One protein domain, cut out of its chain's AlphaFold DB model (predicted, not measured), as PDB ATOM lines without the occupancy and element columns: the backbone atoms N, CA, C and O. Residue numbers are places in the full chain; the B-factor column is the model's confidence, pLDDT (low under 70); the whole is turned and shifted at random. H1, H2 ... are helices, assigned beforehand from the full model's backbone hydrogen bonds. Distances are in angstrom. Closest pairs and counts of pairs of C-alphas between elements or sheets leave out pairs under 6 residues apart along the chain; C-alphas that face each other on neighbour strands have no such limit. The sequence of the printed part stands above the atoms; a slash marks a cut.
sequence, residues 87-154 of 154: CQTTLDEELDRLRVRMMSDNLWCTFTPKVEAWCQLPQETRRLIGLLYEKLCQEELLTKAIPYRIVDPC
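AT A GLANCE: This is residues 87 to 154 of the 154 residues of the protein "Transcriptional regulator with XRE-family HTH domain" of Dechloromonas sp. SG708 (UniProt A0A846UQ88). Two longer helices, H3 and H1, cross near their middles as a slanted X, and the short helix H2 sits off to one side of them, beside the beginning of H3. After H3 a long tail without a named element, residues 138 to 154, runs past H1 and away from the helices, and its far end helps to make the longest axis. The printed part has 68 residues, with three named helices in the order H1, H2, H3 and no named strand; its class is all helix, with 34 residues in the helices. The whole is compact, with a radius of gyration of the C-alphas of 12.5 A, and spans 39 by 27 by 18 A.

HOW THE PARTS SIT: Begin with the longest helix, H3, residues 123 to 137. Look from it to H1, residues 91 to 103: the two touch, with 7 pairs of C-alphas within 8 A, and the closest C-alphas, those of Leu 98 and Gly 130, are 6.7 A apart. Their lines stand at a steep tilt of 46 degrees, and they run the same way. Next find H2, residues 115 to 120, which is close to H3 but not clearly touching it; the closest C-alphas, those of Trp 118 and Arg 126, are 7.5 A apart. H2 and H3 run opposite ways at a steep tilt of 53 degrees. H2 and H1 are near each other, with 9 pairs of C-alphas within 10 A and the closest 8.3 A apart. In H1 and H3 every O i to N i+4 pair is within hydrogen-bond range; in H2 it is 1 of 2.

IN THESE COORDINATES: Find C-alpha 123 at (-15.490, -2.764, 12.870); from there H3 runs 20.9 A to C-alpha 137 at (-13.925, 16.688, 5.300). Go back to C-alpha 91 at (-11.279, 2.163, 18.326), where H1 begins; it runs 18.4 A to C-alpha 103. Between them in the chain, H2 runs 8.8 A from C-alpha 115 to C-alpha 120.

THE WHOLE: The two C-alphas farthest apart are those of Asn 106 and Cys 154, at 41.6 A. The printed part has no cut. The link from H1 to H2, with 11 residues, is long, and the link from H2 to H3, with 2 residues, is tight. Follow residues 138 to 154 to the chain's last residue, Cys 154 at (-6.327, -12.062, 26.968); their C-alphas lie 6 to 24 A from the mean of the C-alphas. The mean pLDDT of the printed part is 78.8, and in this predicted model residues 87 to 89 and 143 to 154 are under 70.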
ATOM      1  N   CYS A  87      -5.572   9.329  27.517       64.88
ATOM      2  CA  CYS A  87      -6.929   8.812  27.532       64.88
ATOM      3  C   CYS A  87      -6.927   7.450  26.834       64.88
ATOM      4  O   CYS A  87      -6.642   7.361  25.639       64.88
ATOM      5  N   GLN A  88      -7.260   6.390  27.564       64.88
ATOM      6  CA  GLN A  88      -7.574   5.108  26.944       64.88
ATOM      7  C   GLN A  88      -8.906   5.280  26.213       64.88
ATOM      8  O   GLN A  88      -9.948   5.382  26.847       64.88
ATOM      9  N   THR A  89      -8.861   5.414  24.889       69.19
ATOM     10  CA  THR A  89     -10.048   5.297  24.040       69.19
ATOM     11  C   THR A  89      -9.876   4.052  23.180       69.19
ATOM     12  O   THR A  89      -8.806   3.824  22.616       69.19
ATOM     13  N   THR A  90     -10.924   3.246  23.083       79.00
ATOM     14  CA  THR A  90     -10.986   2.128  22.140       79.00
ATOM     15  C   THR A  90     -11.303   2.617  20.725       79.00
ATOM     16  O   THR A  90     -11.935   3.654  20.527       79.00
ATOM     17  N   LEU A  91     -10.915   1.844  19.709       79.75
ATOM     18  CA  LEU A  91     -11.279   2.163  18.326       79.75
ATOM     19  C   LEU A  91     -12.806   2.273  18.148       79.75
ATOM     20  O   LEU A  91     -13.269   3.128  17.401       79.75
ATOM     21  N   ASP A  92     -13.597   1.458  18.851       82.62
ATOM     22  CA  ASP A  92     -15.061   1.527  18.779       82.62
ATOM     23  C   ASP A  92     -15.616   2.850  19.316       82.62
ATOM     24  O   ASP A  92     -16.467   3.460  18.671       82.62
ATOM     25  N   GLU A  93     -15.089   3.349  20.434       83.50
ATOM     26  CA  GLU A  93     -15.474   4.659  20.972       83.50
ATOM     27  C   GLU A  93     -15.096   5.804  20.017       83.50
ATOM     28  O   GLU A  93     -15.854   6.764  19.873       83.50
ATOM     29  N   GLU A  94     -13.954   5.716  19.324       85.12
ATOM     30  CA  GLU A  94     -13.596   6.689  18.280       85.12
ATOM     31  C   GLU A  94     -14.564   6.646  17.095       85.12
ATOM     32  O   GLU A  94     -15.013   7.693  16.622       85.12
ATOM     33  N   LEU A  95     -14.928   5.445  16.642       88.50
ATOM     34  CA  LEU A  95     -15.883   5.247  15.554       88.50
ATOM     35  C   LEU A  95     -17.280   5.761  15.921       88.50
ATOM     36  O   LEU A  95     -17.961   6.350  15.081       88.50
ATOM     37  N   ASP A  96     -17.697   5.600  17.173       88.25
ATOM     38  CA  ASP A  96     -18.971   6.126  17.656       88.25
ATOM     39  C   ASP A  96     -18.963   7.656  17.749       88.25
ATOM     40  O   ASP A  96     -19.939   8.299  17.344       88.25
ATOM     41  N   ARG A  97     -17.851   8.264  18.188       87.19
ATOM     42  CA  ARG A  97     -17.666   9.726  18.129       87.19
ATOM     43  C   ARG A  97     -17.714  10.239  16.691       87.19
ATOM     44  O   ARG A  97     -18.383  11.240  16.425       87.19
ATOM     45  N   LEU A  98     -17.072   9.536  15.760       89.00
ATOM     46  CA  LEU A  98     -17.118   9.866  14.338       89.00
ATOM     47  C   LEU A  98     -18.552   9.787  13.794       89.00
ATOM     48  O   LEU A  98     -18.995  10.717  13.123       89.00
ATOM     49  N   ARG A  99     -19.324   8.755  14.147       91.38
ATOM     50  CA  ARG A  99     -20.741   8.655  13.758       91.38
ATOM     51  C   ARG A  99     -21.558   9.838  14.281       91.38
ATOM     52  O   ARG A  99     -22.360  10.400  13.539       91.38
ATOM     53  N   VAL A 100     -21.361  10.245  15.538       90.31
ATOM     54  CA  VAL A 100     -22.024  11.438  16.099       90.31
ATOM     55  C   VAL A 100     -21.654  12.689  15.299       90.31
ATOM     56  O   VAL A 100     -22.536  13.477  14.962       90.31
ATOM     57  N   ARG A 101     -20.382  12.842  14.918       88.81
ATOM     58  CA  ARG A 101     -19.921  13.957  14.081       88.81
ATOM     59  C   ARG A 101     -20.561  13.957  12.691       88.81
ATOM     60  O   ARG A 101     -20.952  15.029  12.231       88.81
ATOM     61  N   MET A 102     -20.692  12.792  12.052       90.06
ATOM     62  CA  MET A 102     -21.389  12.644  10.767       90.06
ATOM     63  C   MET A 102     -22.882  12.984  10.889       90.06
ATOM     64  O   MET A 102     -23.449  13.615  10.004       90.06
ATOM     65  N   MET A 103     -23.517  12.632  12.013       89.75
ATOM     66  CA  MET A 103     -24.910  13.000  12.302       89.75
ATOM     67  C   MET A 103     -25.110  14.505  12.517       89.75
ATOM     68  O   MET A 103     -26.213  15.003  12.309       89.75
ATOM     69  N   SER A 104     -24.078  15.228  12.957       87.62
ATOM     70  CA  SER A 104     -24.113  16.689  13.108       87.62
ATOM     71  C   SER A 104     -23.847  17.445  11.802       87.62
ATOM     72  O   SER A 104     -23.972  18.666  11.779       87.62
ATOM     73  N   ASP A 105     -23.456  16.756  10.729       88.06
ATOM     74  CA  ASP A 105     -23.223  17.365   9.424       88.06
ATOM     75  C   ASP A 105     -24.524  17.444   8.609       88.06
ATOM     76  O   ASP A 105     -25.283  16.477   8.520       88.06
ATOM     77  N   ASN A 106     -24.778  18.610   8.003       84.44
ATOM     78  CA  ASN A 106     -26.026  18.913   7.297       84.44
ATOM     79  C   ASN A 106     -26.345  17.942   6.153       84.44
ATOM     80  O   ASN A 106     -27.519  17.718   5.865       84.44
ATOM     81  N   LEU A 107     -25.329  17.397   5.482       86.31
ATOM     82  CA  LEU A 107     -25.518  16.454   4.384       86.31
ATOM     83  C   LEU A 107     -25.516  15.014   4.902       86.31
ATOM     84  O   LEU A 107     -26.382  14.210   4.549       86.31
ATOM     85  N   TRP A 108     -24.543  14.680   5.749       86.00
ATOM     86  CA  TRP A 108     -24.303  13.296   6.160       86.00
ATOM     87  C   TRP A 108     -25.299  12.773   7.186       86.00
ATOM     88  O   TRP A 108     -25.479  11.556   7.263       86.00
ATOM     89  N   CYS A 109     -26.017  13.638   7.902       86.38
ATOM     90  CA  CYS A 109     -27.038  13.221   8.861       86.38
ATOM     91  C   CYS A 109     -28.125  12.317   8.253       86.38
ATOM     92  O   CYS A 109     -28.670  11.463   8.949       86.38
ATOM     93  N   THR A 110     -28.406  12.456   6.952       88.38
ATOM     94  CA  THR A 110     -29.418  11.652   6.243       88.38
ATOM     95  C   THR A 110     -28.886  10.279   5.815       88.38
ATOM     96  O   THR A 110     -29.650   9.320   5.726       88.38
ATOM     97  N   PHE A 111     -27.579  10.169   5.560       86.88
ATOM     98  CA  PHE A 111     -26.934   8.942   5.070       86.88
ATOM     99  C   PHE A 111     -26.275   8.121   6.179       86.88
ATOM    100  O   PHE A 111     -25.980   6.941   5.990       86.88
ATOM    101  N   THR A 112     -26.022   8.739   7.330       89.62
ATOM    102  CA  THR A 112     -25.349   8.089   8.451       89.62
ATOM    103  C   THR A 112     -26.287   7.076   9.110       89.62
ATOM    104  O   THR A 112     -27.404   7.435   9.493       89.62
ATOM    105  N   PRO A 113     -25.860   5.810   9.286       87.81
ATOM    106  CA  PRO A 113     -26.669   4.816   9.973       87.81
ATOM    107  C   PRO A 113     -27.037   5.246  11.400       87.81
ATOM    108  O   PRO A 113     -26.230   5.824  12.139       87.81
ATOM    109  N   LYS A 114     -28.261   4.906  11.818       87.94
ATOM    110  CA  LYS A 114     -28.673   5.009  13.225       87.94
ATOM    111  C   LYS A 114     -27.822   4.078  14.096       87.94
ATOM    112  O   LYS A 114     -27.225   3.133  13.583       87.94
ATOM    113  N   VAL A 115     -27.777   4.346  15.403       87.50
ATOM    114  CA  VAL A 115     -26.924   3.623  16.368       87.50
ATOM    115  C   VAL A 115     -27.108   2.111  16.253       87.50
ATOM    116  O   VAL A 115     -26.133   1.375  16.195       87.50
ATOM    117  N   GLU A 116     -28.352   1.651  16.135       88.19
ATOM    118  CA  GLU A 116     -28.696   0.231  16.127       88.19
ATOM    119  C   GLU A 116     -28.104  -0.488  14.908       88.19
ATOM    120  O   GLU A 116     -27.535  -1.569  15.037       88.19
ATOM    121  N   ALA A 117     -28.197   0.134  13.730       89.38
ATOM    122  CA  ALA A 117     -27.627  -0.402  12.495       89.38
ATOM    123  C   ALA A 117     -26.100  -0.255  12.466       89.38
ATOM    124  O   ALA A 117     -25.404  -1.127  11.958       89.38
ATOM    125  N   TRP A 118     -25.571   0.831  13.034       89.56
ATOM    126  CA  TRP A 118     -24.135   1.078  13.124       89.56
ATOM    127  C   TRP A 118     -23.427   0.011  13.960       89.56
ATOM    128  O   TRP A 118     -22.447  -0.566  13.500       89.56
ATOM    129  N   CYS A 119     -23.954  -0.315  15.142       86.94
ATOM    130  CA  CYS A 119     -23.379  -1.330  16.028       86.94
ATOM    131  C   CYS A 119     -23.361  -2.739  15.411       86.94
ATOM    132  O   CYS A 119     -22.554  -3.569  15.818       86.94
ATOM    133  N   GLN A 120     -24.225  -3.015  14.430       91.06
ATOM    134  CA  GLN A 120     -24.251  -4.294  13.715       91.06
ATOM    135  C   GLN A 120     -23.200  -4.385  12.599       91.06
ATOM    136  O   GLN A 120     -22.926  -5.480  12.106       91.06
ATOM    137  N   LEU A 121     -22.607  -3.261  12.182       89.50
ATOM    138  CA  LEU A 121     -21.579  -3.261  11.147       89.50
ATOM    139  C   LEU A 121     -20.242  -3.783  11.703       89.50
ATOM    140  O   LEU A 121     -19.806  -3.342  12.776       89.50
ATOM    141  N   PRO A 122     -19.526  -4.637  10.943       90.62
ATOM    142  CA  PRO A 122     -18.160  -5.018  11.279       90.62
ATOM    143  C   PRO A 122     -17.281  -3.787  11.521       90.62
ATOM    144  O   PRO A 122     -17.409  -2.771  10.830       90.62
ATOM    145  N   GLN A 123     -16.371  -3.876  12.493       83.69
ATOM    146  CA  GLN A 123     -15.490  -2.764  12.870       83.69
ATOM    147  C   GLN A 123     -14.663  -2.254  11.676       83.69
ATOM    148  O   GLN A 123     -14.489  -1.049  11.514       83.69
ATOM    149  N   GLU A 124     -14.229  -3.153  10.787       85.19
ATOM    150  CA  GLU A 124     -13.516  -2.807   9.551       85.19
ATOM    151  C   GLU A 124     -14.357  -1.936   8.608       85.19
ATOM    152  O   GLU A 124     -13.862  -0.945   8.071       85.19
ATOM    153  N   THR A 125     -15.648  -2.250   8.454       88.94
ATOM    154  CA  THR A 125     -16.583  -1.472   7.633       88.94
ATOM    155  C   THR A 125     -16.814  -0.088   8.232       88.94
ATOM    156  O   THR A 125     -16.739   0.912   7.518       88.94
ATOM    157  N   ARG A 126     -17.038  -0.012   9.551       89.31
ATOM    158  CA  ARG A 126     -17.175   1.268  10.268       89.31
ATOM    159  C   ARG A 126     -15.918   2.127  10.116       89.31
ATOM    160  O   ARG A 126     -16.018   3.321   9.835       89.31
ATOM    161  N   ARG A 127     -14.738   1.511  10.214       88.75
ATOM    162  CA  ARG A 127     -13.444   2.169   9.999       88.75
ATOM    163  C   ARG A 127     -13.275   2.673   8.570       88.75
ATOM    164  O   ARG A 127     -12.849   3.811   8.395       88.75
ATOM    165  N   LEU A 128     -13.620   1.877   7.559       88.94
ATOM    166  CA  LEU A 128     -13.578   2.311   6.159       88.94
ATOM    167  C   LEU A 128     -14.471   3.538   5.931       88.94
ATOM    168  O   LEU A 128     -14.015   4.513   5.339       88.94
ATOM    169  N   ILE A 129     -15.707   3.516   6.440       90.56
ATOM    170  CA  ILE A 129     -16.639   4.651   6.353       90.56
ATOM    171  C   ILE A 129     -16.033   5.896   7.012       90.56
ATOM    172  O   ILE A 129     -16.046   6.969   6.411       90.56
ATOM    173  N   GLY A 130     -15.443   5.746   8.201       88.94
ATOM    174  CA  GLY A 130     -14.763   6.844   8.887       88.94
ATOM    175  C   GLY A 130     -13.613   7.442   8.079       88.94
ATOM    176  O   GLY A 130     -13.566   8.654   7.895       88.94
ATOM    177  N   LEU A 131     -12.742   6.604   7.511       87.88
ATOM    178  CA  LEU A 131     -11.624   7.057   6.673       87.88
ATOM    179  C   LEU A 131     -12.091   7.793   5.406       87.88
ATOM    180  O   LEU A 131     -11.452   8.756   4.979       87.88
ATOM    181  N   LEU A 132     -13.191   7.348   4.791       89.50
ATOM    182  CA  LEU A 132     -13.785   8.019   3.630       89.50
ATOM    183  C   LEU A 132     -14.352   9.391   4.010       89.50
ATOM    184  O   LEU A 132     -14.119  10.368   3.299       89.50
ATOM    185  N   TYR A 133     -15.050   9.466   5.143       89.94
ATOM    186  CA  TYR A 133     -15.618  10.709   5.656       89.94
ATOM    187  C   TYR A 133     -14.530  11.739   6.001       89.94
ATOM    188  O   TYR A 133     -14.600  12.882   5.560       89.94
ATOM    189  N   GLU A 134     -13.458  11.327   6.680       89.12
ATOM    190  CA  GLU A 134     -12.287  12.177   6.935       89.12
ATOM    191  C   GLU A 134     -11.666  12.741   5.656       89.12
ATOM    192  O   GLU A 134     -11.321  13.921   5.584       89.12
ATOM    193  N   LYS A 135     -11.512  11.899   4.625       87.50
ATOM    194  CA  LYS A 135     -10.945  12.335   3.344       87.50
ATOM    195  C   LYS A 135     -11.811  13.380   2.657       87.50
ATOM    196  O   LYS A 135     -11.259  14.271   2.018       87.50
ATOM    197  N   LEU A 136     -13.128  13.284   2.807       87.19
ATOM    198  CA  LEU A 136     -14.059  14.283   2.302       87.19
ATOM    199  C   LEU A 136     -13.970  15.594   3.094       87.19
ATOM    200  O   LEU A 136     -13.875  16.658   2.491       87.19
ATOM    201  N   CYS A 137     -13.987  15.515   4.426       84.75
ATOM    202  CA  CYS A 137     -13.925  16.688   5.300       84.75
ATOM    203  C   CYS A 137     -12.538  17.345   5.329       84.75
ATOM    204  O   CYS A 137     -12.417  18.463   5.812       84.75
ATOM    205  N   GLN A 138     -11.505  16.664   4.815       83.56
ATOM    206  CA  GLN A 138     -10.096  17.060   4.926       83.56
ATOM    207  C   GLN A 138      -9.651  17.268   6.385       83.56
ATOM    208  O   GLN A 138      -8.728  18.030   6.664       83.56
ATOM    209  N   GLU A 139     -10.289  16.546   7.307       81.75
ATOM    210  CA  GLU A 139     -10.023  16.563   8.745       81.75
ATOM    211  C   GLU A 139      -9.580  15.168   9.200       81.75
ATOM    212  O   GLU A 139     -10.059  14.148   8.697       81.75
ATOM    213  N   GLU A 140      -8.667  15.113  10.167       76.88
ATOM    214  CA  GLU A 140      -8.318  13.875  10.865       76.88
ATOM    215  C   GLU A 140      -9.210  13.750  12.104       76.88
ATOM    216  O   GLU A 140      -9.114  14.548  13.034       76.88
ATOM    217  N   LEU A 141     -10.126  12.782  12.083       74.69
ATOM    218  CA  LEU A 141     -11.167  12.578  13.098       74.69
ATOM    219  C   LEU A 141     -10.964  11.273  13.878       74.69
ATOM    220  O   LEU A 141     -11.348  11.175  15.040       74.69
ATOM    221  N   LEU A 142     -10.368  10.276  13.232       76.00
ATOM    222  CA  LEU A 142      -9.826   9.071  13.828       76.00
ATOM    223  C   LEU A 142      -8.357   9.325  14.143       76.00
ATOM    224  O   LEU A 142      -7.609   9.859  13.317       76.00
ATOM    225  N   THR A 143      -7.917   8.901  15.321       66.31
ATOM    226  CA  THR A 143      -6.530   9.094  15.732       66.31
ATOM    227  C   THR A 143      -5.644   8.127  14.942       66.31
ATOM    228  O   THR A 143      -5.479   6.961  15.304       66.31
ATOM    229  N   LYS A 144      -5.075   8.590  13.819       62.03
ATOM    230  CA  LYS A 144      -4.213   7.771  12.937       62.03
ATOM    231  C   LYS A 144      -2.824   7.514  13.522       62.03
ATOM    232  O   LYS A 144      -2.150   6.579  13.097       62.03
ATOM    233  N   ALA A 145      -2.403   8.320  14.494       46.41
ATOM    234  CA  ALA A 145      -1.169   8.156  15.248       46.41
ATOM    235  C   ALA A 145      -1.277   8.870  16.612       46.41
ATOM    236  O   ALA A 145      -1.763   9.997  16.657       46.41
ATOM    237  N   ILE A 146      -0.697   8.249  17.660       42.88
ATOM    238  CA  ILE A 146      -0.384   8.753  19.028       42.88
ATOM    239  C   ILE A 146      -1.465   8.474  20.116       42.88
ATOM    240  O   ILE A 146      -2.608   8.870  19.945       42.88
ATOM    241  N   PRO A 147      -1.141   7.926  21.314       40.31
ATOM    242  CA  PRO A 147      -0.392   6.719  21.652       40.31
ATOM    243  C   PRO A 147      -1.209   5.909  22.695       40.31
ATOM    244  O   PRO A 147      -0.863   5.838  23.872       40.31
ATOM    245  N   TYR A 148      -2.353   5.352  22.317       44.97
ATOM    246  CA  TYR A 148      -3.037   4.406  23.198       44.97
ATOM    247  C   TYR A 148      -2.217   3.115  23.237       44.97
ATOM    248  O   TYR A 148      -1.811   2.572  22.207       44.97
ATOM    249  N   ARG A 149      -1.932   2.622  24.446       40.00
ATOM    250  CA  ARG A 149      -1.372   1.286  24.629       40.00
ATOM    251  C   ARG A 149      -2.443   0.309  24.149       40.00
ATOM    252  O   ARG A 149      -3.441   0.124  24.835       40.00
ATOM    253  N   ILE A 150      -2.263  -0.253  22.957       43.06
ATOM    254  CA  ILE A 150      -3.062  -1.387  22.492       43.06
ATOM    255  C   ILE A 150      -2.757  -2.512  23.479       43.06
ATOM    256  O   ILE A 150      -1.645  -3.040  23.508       43.06
ATOM    257  N   VAL A 151      -3.692  -2.769  24.388       47.09
ATOM    258  CA  VAL A 151      -3.645  -3.947  25.247       47.09
ATOM    259  C   VAL A 151      -4.380  -5.021  24.467       47.09
ATOM    260  O   VAL A 151      -5.575  -4.876  24.213       47.09
ATOM    261  N   ASP A 152      -3.657  -6.048  24.030       36.12
ATOM    262  CA  ASP A 152      -4.289  -7.216  23.428       36.12
ATOM    263  C   ASP A 152      -5.255  -7.836  24.454       36.12
ATOM    264  O   ASP A 152      -4.898  -7.942  25.636       36.12
ATOM    265  N   PRO A 153      -6.479  -8.223  24.055       48.69
ATOM    266  CA  PRO A 153      -7.345  -8.988  24.935       48.69
ATOM    267  C   PRO A 153      -6.686 -10.342  25.233       48.69
ATOM    268  O   PRO A 153      -6.217 -11.020  24.318       48.69
ATOM    269  N   CYS A 154      -6.632 -10.701  26.520       41.94
ATOM    270  CA  CYS A 154      -6.327 -12.062  26.968       41.94
ATOM    271  C   CYS A 154      -7.302 -13.082  26.369       41.94
ATOM    272  O   CYS A 154      -8.505 -12.746  26.259       41.94
TER     273      CYS A 154